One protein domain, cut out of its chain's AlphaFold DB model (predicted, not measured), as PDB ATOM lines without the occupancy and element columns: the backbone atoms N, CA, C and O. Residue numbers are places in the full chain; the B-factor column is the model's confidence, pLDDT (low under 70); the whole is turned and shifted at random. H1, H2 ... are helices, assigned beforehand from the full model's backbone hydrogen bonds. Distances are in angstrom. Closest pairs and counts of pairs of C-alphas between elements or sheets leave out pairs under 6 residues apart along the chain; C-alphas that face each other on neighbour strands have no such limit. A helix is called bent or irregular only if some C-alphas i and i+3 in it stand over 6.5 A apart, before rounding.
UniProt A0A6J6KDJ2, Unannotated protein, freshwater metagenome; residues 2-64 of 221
ATOM      1  N   SER A   2      -0.794 -38.063  -3.848       76.69
ATOM      2  CA  SER A   2       0.141 -37.594  -2.818       76.69
ATOM      3  C   SER A   2      -0.069 -36.105  -2.521       76.69
ATOM      4  O   SER A   2      -0.624 -35.378  -3.346       76.69
ATOM      5  N   PHE A   3       0.412 -35.658  -1.357       84.19
ATOM      6  CA  PHE A   3       0.496 -34.246  -0.967       84.19
ATOM      7  C   PHE A   3       1.047 -33.366  -2.106       84.19
ATOM      8  O   PHE A   3       0.415 -32.399  -2.519       84.19
ATOM      9  N   TRP A   4       2.169 -33.785  -2.691       81.31
ATOM     10  CA  TRP A   4       2.844 -33.064  -3.770       81.31
ATOM     11  C   TRP A   4       1.996 -32.937  -5.036       81.31
ATOM     12  O   TRP A   4       2.011 -31.896  -5.686       81.31
ATOM     13  N   SER A   5       1.229 -33.973  -5.395       82.81
ATOM     14  CA  SER A   5       0.327 -33.898  -6.550       82.81
ATOM     15  C   SER A   5      -0.775 -32.861  -6.335       82.81
ATOM     16  O   SER A   5      -1.071 -32.095  -7.245       82.81
ATOM     17  N   LEU A   6      -1.359 -32.815  -5.136       88.38
ATOM     18  CA  LEU A   6      -2.414 -31.860  -4.789       88.38
ATOM     19  C   LEU A   6      -1.908 -30.419  -4.780       88.38
ATOM     20  O   LEU A   6      -2.553 -29.555  -5.366       88.38
ATOM     21  N   GLU A   7      -0.740 -30.173  -4.187       89.00
ATOM     22  CA  GLU A   7      -0.122 -28.845  -4.168       89.00
ATOM     23  C   GLU A   7       0.072 -28.300  -5.591       89.00
ATOM     24  O   GLU A   7      -0.287 -27.159  -5.885       89.00
ATOM     25  N   LYS A   8       0.568 -29.137  -6.512       86.44
ATOM     26  CA  LYS A   8       0.763 -28.748  -7.914       86.44
ATOM     27  C   LYS A   8      -0.554 -28.540  -8.664       86.44
ATOM     28  O   LYS A   8      -0.635 -27.601  -9.448       86.44
ATOM     29  N   ILE A   9      -1.578 -29.363  -8.417       88.69
ATOM     30  CA  ILE A   9      -2.907 -29.190  -9.031       88.69
ATOM     31  C   ILE A   9      -3.528 -27.860  -8.598       88.69
ATOM     32  O   ILE A   9      -3.992 -27.109  -9.449       88.69
ATOM     33  N   VAL A  10      -3.507 -27.553  -7.297       89.19
ATOM     34  CA  VAL A  10      -4.059 -26.292  -6.780       89.19
ATOM     35  C   VAL A  10      -3.269 -25.104  -7.326       89.19
ATOM     36  O   VAL A  10      -3.873 -24.146  -7.799       89.19
ATOM     37  N   GLY A  11      -1.936 -25.189  -7.368       86.88
ATOM     38  CA  GLY A  11      -1.107 -24.148  -7.983       86.88
ATOM     39  C   GLY A  11      -1.388 -23.939  -9.479       86.88
ATOM     40  O   GLY A  11      -1.343 -22.809  -9.967       86.88
ATOM     41  N   ALA A  12      -1.735 -25.003 -10.208       86.19
ATOM     42  CA  ALA A  12      -2.069 -24.939 -11.629       86.19
ATOM     43  C   ALA A  12      -3.438 -24.288 -11.919       86.19
ATOM     44  O   ALA A  12      -3.701 -23.927 -13.067       86.19
ATOM     45  N   LEU A  13      -4.294 -24.077 -10.907       88.69
ATOM     46  CA  LEU A  13      -5.611 -23.444 -11.086       88.69
ATOM     47  C   LEU A  13      -5.516 -22.011 -11.617       88.69
ATOM     48  O   LEU A  13      -6.417 -21.558 -12.325       88.69
ATOM     49  N   ASN A  14      -4.426 -21.299 -11.322       87.12
ATOM     50  CA  ASN A  14      -4.189 -19.974 -11.898       87.12
ATOM     51  C   ASN A  14      -4.084 -20.045 -13.425       87.12
ATOM     52  O   ASN A  14      -4.710 -19.259 -14.128       87.12
ATOM     53  N   GLY A  15      -3.330 -21.025 -13.931       82.25
ATOM     54  CA  GLY A  15      -3.184 -21.241 -15.368       82.25
ATOM     55  C   GLY A  15      -4.495 -21.680 -16.018       82.25
ATOM     56  O   GLY A  15      -4.849 -21.179 -17.075       82.25
ATOM     57  N   LEU A  16      -5.268 -22.537 -15.343       85.06
ATOM     58  CA  LEU A  16      -6.576 -22.983 -15.837       85.06
ATOM     59  C   LEU A  16      -7.637 -21.876 -15.868       85.06
ATOM     60  O   LEU A  16      -8.469 -21.855 -16.769       85.06
ATOM     61  N   SER A  17      -7.643 -20.988 -14.873       85.12
ATOM     62  CA  SER A  17      -8.639 -19.913 -14.767       85.12
ATOM     63  C   SER A  17      -8.270 -18.659 -15.558       85.12
ATOM     64  O   SER A  17      -9.125 -17.797 -15.745       85.12
ATOM     65  N   GLY A  18      -7.008 -18.521 -15.978       81.19
ATOM     66  CA  GLY A  18      -6.481 -17.275 -16.539       81.19
ATOM     67  C   GLY A  18      -6.427 -16.123 -15.526       81.19
ATOM     68  O   GLY A  18      -6.182 -14.979 -15.905       81.19
ATOM     69  N   LEU A  19      -6.658 -16.402 -14.239       86.50
ATOM     70  CA  LEU A  19      -6.721 -15.424 -13.159       86.50
ATOM     71  C   LEU A  19      -5.689 -15.750 -12.075       86.50
ATOM     72  O   LEU A  19      -5.308 -16.899 -11.853       86.50
ATOM     73  N   LYS A  20      -5.262 -14.725 -11.333       85.75
ATOM     74  CA  LYS A  20      -4.503 -14.924 -10.093       85.75
ATOM     75  C   LYS A  20      -5.476 -15.270  -8.972       85.75
ATOM     76  O   LYS A  20      -6.084 -14.380  -8.381       85.75
ATOM     77  N   LEU A  21      -5.631 -16.558  -8.688       87.69
ATOM     78  CA  LEU A  21      -6.490 -17.037  -7.615       87.69
ATOM     79  C   LEU A  21      -5.736 -17.012  -6.275       87.69
ATOM     80  O   LEU A  21      -4.656 -17.603  -6.176       87.69
ATOM     81  N   PRO A  22      -6.313 -16.407  -5.219       88.19
ATOM     82  CA  PRO A  22      -5.728 -16.425  -3.877       88.19
ATOM     83  C   PRO A  22      -5.507 -17.843  -3.334       88.19
ATOM     84  O   PRO A  22      -4.517 -18.094  -2.657       88.19
ATOM     85  N   ILE A  23      -6.372 -18.794  -3.711       87.81
ATOM     86  CA  ILE A  23      -6.300 -20.201  -3.281       87.81
ATOM     87  C   ILE A  23      -4.972 -20.883  -3.644       87.81
ATOM     88  O   ILE A  23      -4.539 -21.815  -2.968       87.81
ATOM     89  N   SER A  24      -4.298 -20.406  -4.692       87.50
ATOM     90  CA  SER A  24      -3.011 -20.939  -5.135       87.50
ATOM     91  C   SER A  24      -1.875 -20.604  -4.164       87.50
ATOM     92  O   SER A  24      -0.893 -21.341  -4.115       87.50
ATOM     93  N   ALA A  25      -2.001 -19.532  -3.370       87.69
ATOM     94  CA  ALA A  25      -1.038 -19.202  -2.316       87.69
ATOM     95  C   ALA A  25      -1.114 -20.202  -1.149       87.69
ATOM     96  O   ALA A  25      -0.089 -20.592  -0.593       87.69
ATOM     97  N   ASP A  26      -2.318 -20.696  -0.856       92.00
ATOM     98  CA  ASP A  26      -2.576 -21.662   0.214       92.00
ATOM     99  C   ASP A  26      -2.476 -23.123  -0.257       92.00
ATOM    100  O   ASP A  26      -2.810 -24.049   0.488       92.00
ATOM    101  N   ALA A  27      -1.980 -23.365  -1.479       90.00
ATOM    102  CA  ALA A  27      -1.907 -24.693  -2.094       90.00
ATOM    103  C   ALA A  27      -1.243 -25.738  -1.185       90.00
ATOM    104  O   ALA A  27      -1.709 -26.876  -1.096       90.00
ATOM    105  N   ARG A  28      -0.194 -25.341  -0.456       90.69
ATOM    106  CA  ARG A  28       0.517 -26.206   0.490       90.69
ATOM    107  C   ARG A  28      -0.341 -26.580   1.700       90.69
ATOM    108  O   ARG A  28      -0.365 -27.741   2.104       90.69
ATOM    109  N   GLN A  29      -1.046 -25.609   2.277       92.44
ATOM    110  CA  GLN A  29      -1.927 -25.838   3.424       92.44
ATOM    111  C   GLN A  29      -3.118 -26.712   3.023       92.44
ATOM    112  O   GLN A  29      -3.441 -27.674   3.720       92.44
ATOM    113  N   ILE A  30      -3.716 -26.439   1.863       91.00
ATOM    114  CA  ILE A  30      -4.798 -27.247   1.296       91.00
ATOM    115  C   ILE A  30      -4.317 -28.681   1.064       91.00
ATOM    116  O   ILE A  30      -4.960 -29.626   1.522       91.00
ATOM    117  N   ALA A  31      -3.161 -28.860   0.419       91.44
ATOM    118  CA  ALA A  31      -2.581 -30.178   0.188       91.44
ATOM    119  C   ALA A  31      -2.351 -30.949   1.496       91.44
ATOM    120  O   ALA A  31      -2.567 -32.160   1.534       91.44
ATOM    121  N   PHE A  32      -1.964 -30.262   2.575       92.56
ATOM    122  CA  PHE A  32      -1.772 -30.871   3.891       92.56
ATOM    123  C   PHE A  32      -3.092 -31.360   4.499       92.56
ATOM    124  O   PHE A  32      -3.188 -32.513   4.921       92.56
ATOM    125  N   ILE A  33      -4.130 -30.520   4.481       92.94
ATOM    126  CA  ILE A  33      -5.466 -30.873   4.984       92.94
ATOM    127  C   ILE A  33      -6.030 -32.067   4.205       92.94
ATOM    128  O   ILE A  33      -6.507 -33.034   4.802       92.94
ATOM    129  N   VAL A  34      -5.924 -32.048   2.873       91.88
ATOM    130  CA  VAL A  34      -6.391 -33.161   2.035       91.88
ATOM    131  C   VAL A  34      -5.566 -34.424   2.282       91.88
ATOM    132  O   VAL A  34      -6.137 -35.513   2.341       91.88
ATOM    133  N   ALA A  35      -4.249 -34.316   2.477       91.12
ATOM    134  CA  ALA A  35      -3.411 -35.468   2.801       91.12
ATOM    135  C   ALA A  35      -3.840 -36.134   4.121       91.12
ATOM    136  O   ALA A  35      -3.929 -37.362   4.176       91.12
ATOM    137  N   ILE A  36      -4.176 -35.346   5.149       93.44
ATOM    138  CA  ILE A  36      -4.738 -35.862   6.408       93.44
ATOM    139  C   ILE A  36      -6.077 -36.556   6.148       93.44
ATOM    140  O   ILE A  36      -6.263 -37.694   6.575       93.44
ATOM    141  N   GLY A  37      -6.987 -35.913   5.412       93.88
ATOM    142  CA  GLY A  37      -8.304 -36.475   5.101       93.88
ATOM    143  C   GLY A  37      -8.229 -37.802   4.338       93.88
ATOM    144  O   GLY A  37      -8.911 -38.759   4.696       93.88
ATOM    145  N   ILE A  38      -7.357 -37.896   3.329       91.44
ATOM    146  CA  ILE A  38      -7.120 -39.143   2.583       91.44
ATOM    147  C   ILE A  38      -6.518 -40.213   3.495       91.44
ATOM    148  O   ILE A  38      -6.941 -41.364   3.432       91.44
ATOM    149  N   THR A  39      -5.556 -39.853   4.348       91.62
ATOM    150  CA  THR A  39      -4.941 -40.801   5.291       91.62
ATOM    151  C   THR A  39      -5.986 -41.367   6.247       91.62
ATOM    152  O   THR A  39      -6.078 -42.581   6.410       91.62
ATOM    153  N   LEU A  40      -6.823 -40.501   6.822       95.56
ATOM    154  CA  LEU A  40      -7.912 -40.915   7.700       95.56
ATOM    155  C   LEU A  40      -8.910 -41.819   6.970       95.56
ATOM    156  O   LEU A  40      -9.294 -42.850   7.515       95.56
ATOM    157  N   ARG A  41      -9.287 -41.471   5.733       94.31
ATOM    158  CA  ARG A  41     -10.152 -42.308   4.891       94.31
ATOM    159  C   ARG A  41      -9.566 -43.708   4.727       94.31
ATOM    160  O   ARG A  41     -10.283 -44.669   4.959       94.31
ATOM    161  N   VAL A  42      -8.293 -43.823   4.348       92.94
ATOM    162  CA  VAL A  42      -7.642 -45.127   4.137       92.94
ATOM    163  C   VAL A  42      -7.621 -45.943   5.431       92.94
ATOM    164  O   VAL A  42      -7.989 -47.109   5.411       92.94
ATOM    165  N   ILE A  43      -7.288 -45.325   6.569       95.00
ATOM    166  CA  ILE A  43      -7.340 -45.996   7.879       95.00
ATOM    167  C   ILE A  43      -8.759 -46.496   8.177       95.00
ATOM    168  O   ILE A  43      -8.940 -47.623   8.627       95.00
ATOM    169  N   MET A  44      -9.775 -45.670   7.927       94.44
ATOM    170  CA  MET A  44     -11.171 -46.058   8.127       94.44
ATOM    171  C   MET A  44     -11.606 -47.186   7.186       94.44
ATOM    172  O   MET A  44     -12.337 -48.074   7.620       94.44
ATOM    173  N   GLU A  45     -11.161 -47.172   5.930       90.56
ATOM    174  CA  GLU A  45     -11.413 -48.245   4.963       90.56
ATOM    175  C   GLU A  45     -10.783 -49.559   5.426       90.56
ATOM    176  O   GLU A  45     -11.488 -50.563   5.493       90.56
ATOM    177  N   ASP A  46      -9.520 -49.538   5.857       91.38
ATOM    178  CA  ASP A  46      -8.827 -50.719   6.380       91.38
ATOM    179  C   ASP A  46      -9.525 -51.281   7.628       91.38
ATOM    180  O   ASP A  46      -9.744 -52.491   7.738       91.38
ATOM    181  N   LEU A  47      -9.944 -50.412   8.556       92.81
ATOM    182  CA  LEU A  47     -10.706 -50.820   9.738       92.81
ATOM    183  C   LEU A  47     -12.060 -51.430   9.362       92.81
ATOM    184  O   LEU A  47     -12.455 -52.446   9.932       92.81
ATOM    185  N   ALA A  48     -12.770 -50.843   8.395       88.56
ATOM    186  CA  ALA A  48     -14.039 -51.374   7.911       88.56
ATOM    187  C   ALA A  48     -13.857 -52.729   7.207       88.56
ATOM    188  O   ALA A  48     -14.674 -53.631   7.400       88.56
ATOM    189  N   THR A  49     -12.776 -52.900   6.440       86.94
ATOM    190  CA  THR A  49     -12.416 -54.175   5.812       86.94
ATOM    191  C   THR A  49     -12.083 -55.245   6.838       86.94
ATOM    192  O   THR A  49     -12.563 -56.370   6.712       86.94
ATOM    193  N   TYR A  50     -11.340 -54.895   7.888       88.94
ATOM    194  CA  TYR A  50     -11.045 -55.809   8.986       88.94
ATOM    195  C   TYR A  50     -12.303 -56.193   9.783       88.94
ATOM    196  O   TYR A  50     -12.484 -57.358  10.133       88.94
ATOM    197  N   ALA A  51     -13.196 -55.236  10.045       90.75
ATOM    198  CA  ALA A  51     -14.415 -55.466  10.818       90.75
ATOM    199  C   ALA A  51     -15.506 -56.229  10.040       90.75
ATOM    200  O   ALA A  51     -16.286 -56.964  10.647       90.75
ATOM    201  N   TYR A  52     -15.578 -56.076   8.711       89.31
ATOM    202  CA  TYR A  52     -16.648 -56.647   7.877       89.31
ATOM    203  C   TYR A  52     -16.159 -57.337   6.581       89.31
ATOM    204  O   TYR A  52     -16.697 -57.060   5.502       89.31
ATOM    205  N   PRO A  53     -15.213 -58.296   6.647       84.31
ATOM    206  CA  PRO A  53     -14.593 -58.885   5.454       84.31
ATOM    207  C   PRO A  53     -15.591 -59.667   4.585       84.31
ATOM    208  O   PRO A  53     -15.649 -59.484   3.371       84.31
ATOM    209  N   VAL A  54     -16.469 -60.462   5.209       82.94
ATOM    210  CA  VAL A  54     -17.446 -61.326   4.509       82.94
ATOM    211  C   VAL A  54     -18.489 -60.515   3.730       82.94
ATOM    212  O   VAL A  54     -19.020 -60.964   2.713       82.94
ATOM    213  N   ARG A  55     -18.820 -59.307   4.201       82.06
ATOM    214  CA  ARG A  55     -19.789 -58.433   3.525       82.06
ATOM    215  C   ARG A  55     -19.157 -57.735   2.325       82.06
ATOM    216  O   ARG A  55     -19.823 -57.583   1.309       82.06
ATOM    217  N   LEU A  56     -17.890 -57.341   2.435       77.56
ATOM    218  CA  LEU A  56     -17.131 -56.754   1.334       77.56
ATOM    219  C   LEU A  56     -16.936 -57.741   0.185       77.56
ATOM    220  O   LEU A  56     -17.162 -57.364  -0.959       77.56
ATOM    221  N   GLU A  57     -16.613 -59.000   0.478       78.56
ATOM    222  CA  GLU A  57     -16.473 -60.039  -0.552       78.56
ATOM    223  C   GLU A  57     -17.781 -60.258  -1.326       78.56
ATOM    224  O   GLU A  57     -17.782 -60.318  -2.549       78.56
ATOM    225  N   LYS A  58     -18.924 -60.277  -0.628       78.94
ATOM    226  CA  LYS A  58     -20.242 -60.447  -1.265       78.94
ATOM    227  C   LYS A  58     -20.699 -59.244  -2.090       78.94
ATOM    228  O   LYS A  58     -21.514 -59.408  -2.993       78.94
ATOM    229  N   VAL A  59     -20.253 -58.040  -1.734       81.00
ATOM    230  CA  VAL A  59     -20.681 -56.781  -2.368       81.00
ATOM    231  C   VAL A  59     -19.682 -56.305  -3.421       81.00
ATOM    232  O   VAL A  59     -20.030 -55.418  -4.188       81.00
ATOM    233  N   SER A  60     -18.478 -56.881  -3.497       75.50
ATOM    234  CA  SER A  60     -17.487 -56.562  -4.531       75.50
ATOM    235  C   SER A  60     -17.809 -57.348  -5.803       75.50
ATOM    236  O   SER A  60     -17.512 -58.542  -5.860       75.50
ATOM    237  N   PRO A  61     -18.456 -56.741  -6.816       72.25
ATOM    238  CA  PRO A  61     -18.753 -57.456  -8.042       72.25
ATOM    239  C   PRO A  61     -17.457 -57.731  -8.805       72.25
ATOM    240  O   PRO A  61     -16.546 -56.901  -8.828       72.25
ATOM    241  N   ASP A  62     -17.411 -58.874  -9.481       78.56
ATOM    242  CA  ASP A  62     -16.372 -59.136 -10.466       78.56
ATOM    243  C   ASP A  62     -16.666 -58.264 -11.696       78.56
ATOM    244  O   ASP A  62     -17.653 -58.464 -12.419       78.56
ATOM    245  N   TYR A  63     -15.885 -57.199 -11.869       77.38
ATOM    246  CA  TYR A  63     -16.087 -56.257 -12.961       77.38
ATOM    247  C   TYR A  63     -15.666 -56.919 -14.270       77.38
ATOM    248  O   TYR A  63     -14.504 -57.269 -14.457       77.38
ATOM    249  N   LYS A  64     -16.610 -57.057 -15.204       82.38
ATOM    250  CA  LYS A  64     -16.279 -57.472 -16.570       82.38
ATOM    251  C   LYS A  64     -15.373 -56.435 -17.223       82.38
ATOM    252  O   LYS A  64     -15.567 -55.232 -17.031       82.38
TER     253      LYS A  64
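What this domain is: This is residues 2 to 64 of the 221 residues of the protein "Unannotated protein" of freshwater metagenome (UniProt A0A6J6KDJ2). One long helix, H2, makes the long axis of an open, shallow U, with H1 tilted over its first part and the short H3 turning off from its far end on the same side. H1 packs on the first part of H2 alone, and residues 58 to 64 stick out beyond the rest of H3. The printed part has 63 residues with three named helices, in the order H1, H2, H3, and no named strand; the class is all helix. It is extended, with a radius of gyration of the C-alphas of 17.6 A, and flat, spanning 50 by 28 by 14 A.

How they stand to each other: H1, residues 3 to 17, touches H2, residues 27 to 51, with residues 27 to 35 of H2 alone. Their closest C-alphas are those of Glu 7 and Ala 27, 5.0 A apart. They run opposite ways at a steep tilt of 50 degrees. H3, residues 53 to 59, is close to but not clearly touching H2; their closest C-alphas, of Thr 49 and Leu 56, are 7.0 A apart. Their lines are about perpendicular, at 79 degrees. H1 and H3 are apart. Every O i to N i+4 pair is within hydrogen-bond range in H2 and H3, and 9 of 11 are in H1.

Where its parts are: H1 begins at C-alpha 3 (0.496, -34.246, -0.967) and is 21.9 A long; it is neither bent nor irregular, but only just, with C-alphas 11 and 14 being 6.5 A apart. H2 is 35.6 A long. H3, 10.1 A long, ends at C-alpha 59 (-20.681, -56.781, -2.368).

The domain as a whole: The C-alphas farthest apart, of Leu 19 and Val 54, are 50.3 A apart. The printed part has no cut. The link from H1 to H2 is short and that from H2 to H3 is tight. The mean pLDDT of the printed part is 87.1, and no printed residue is under 70.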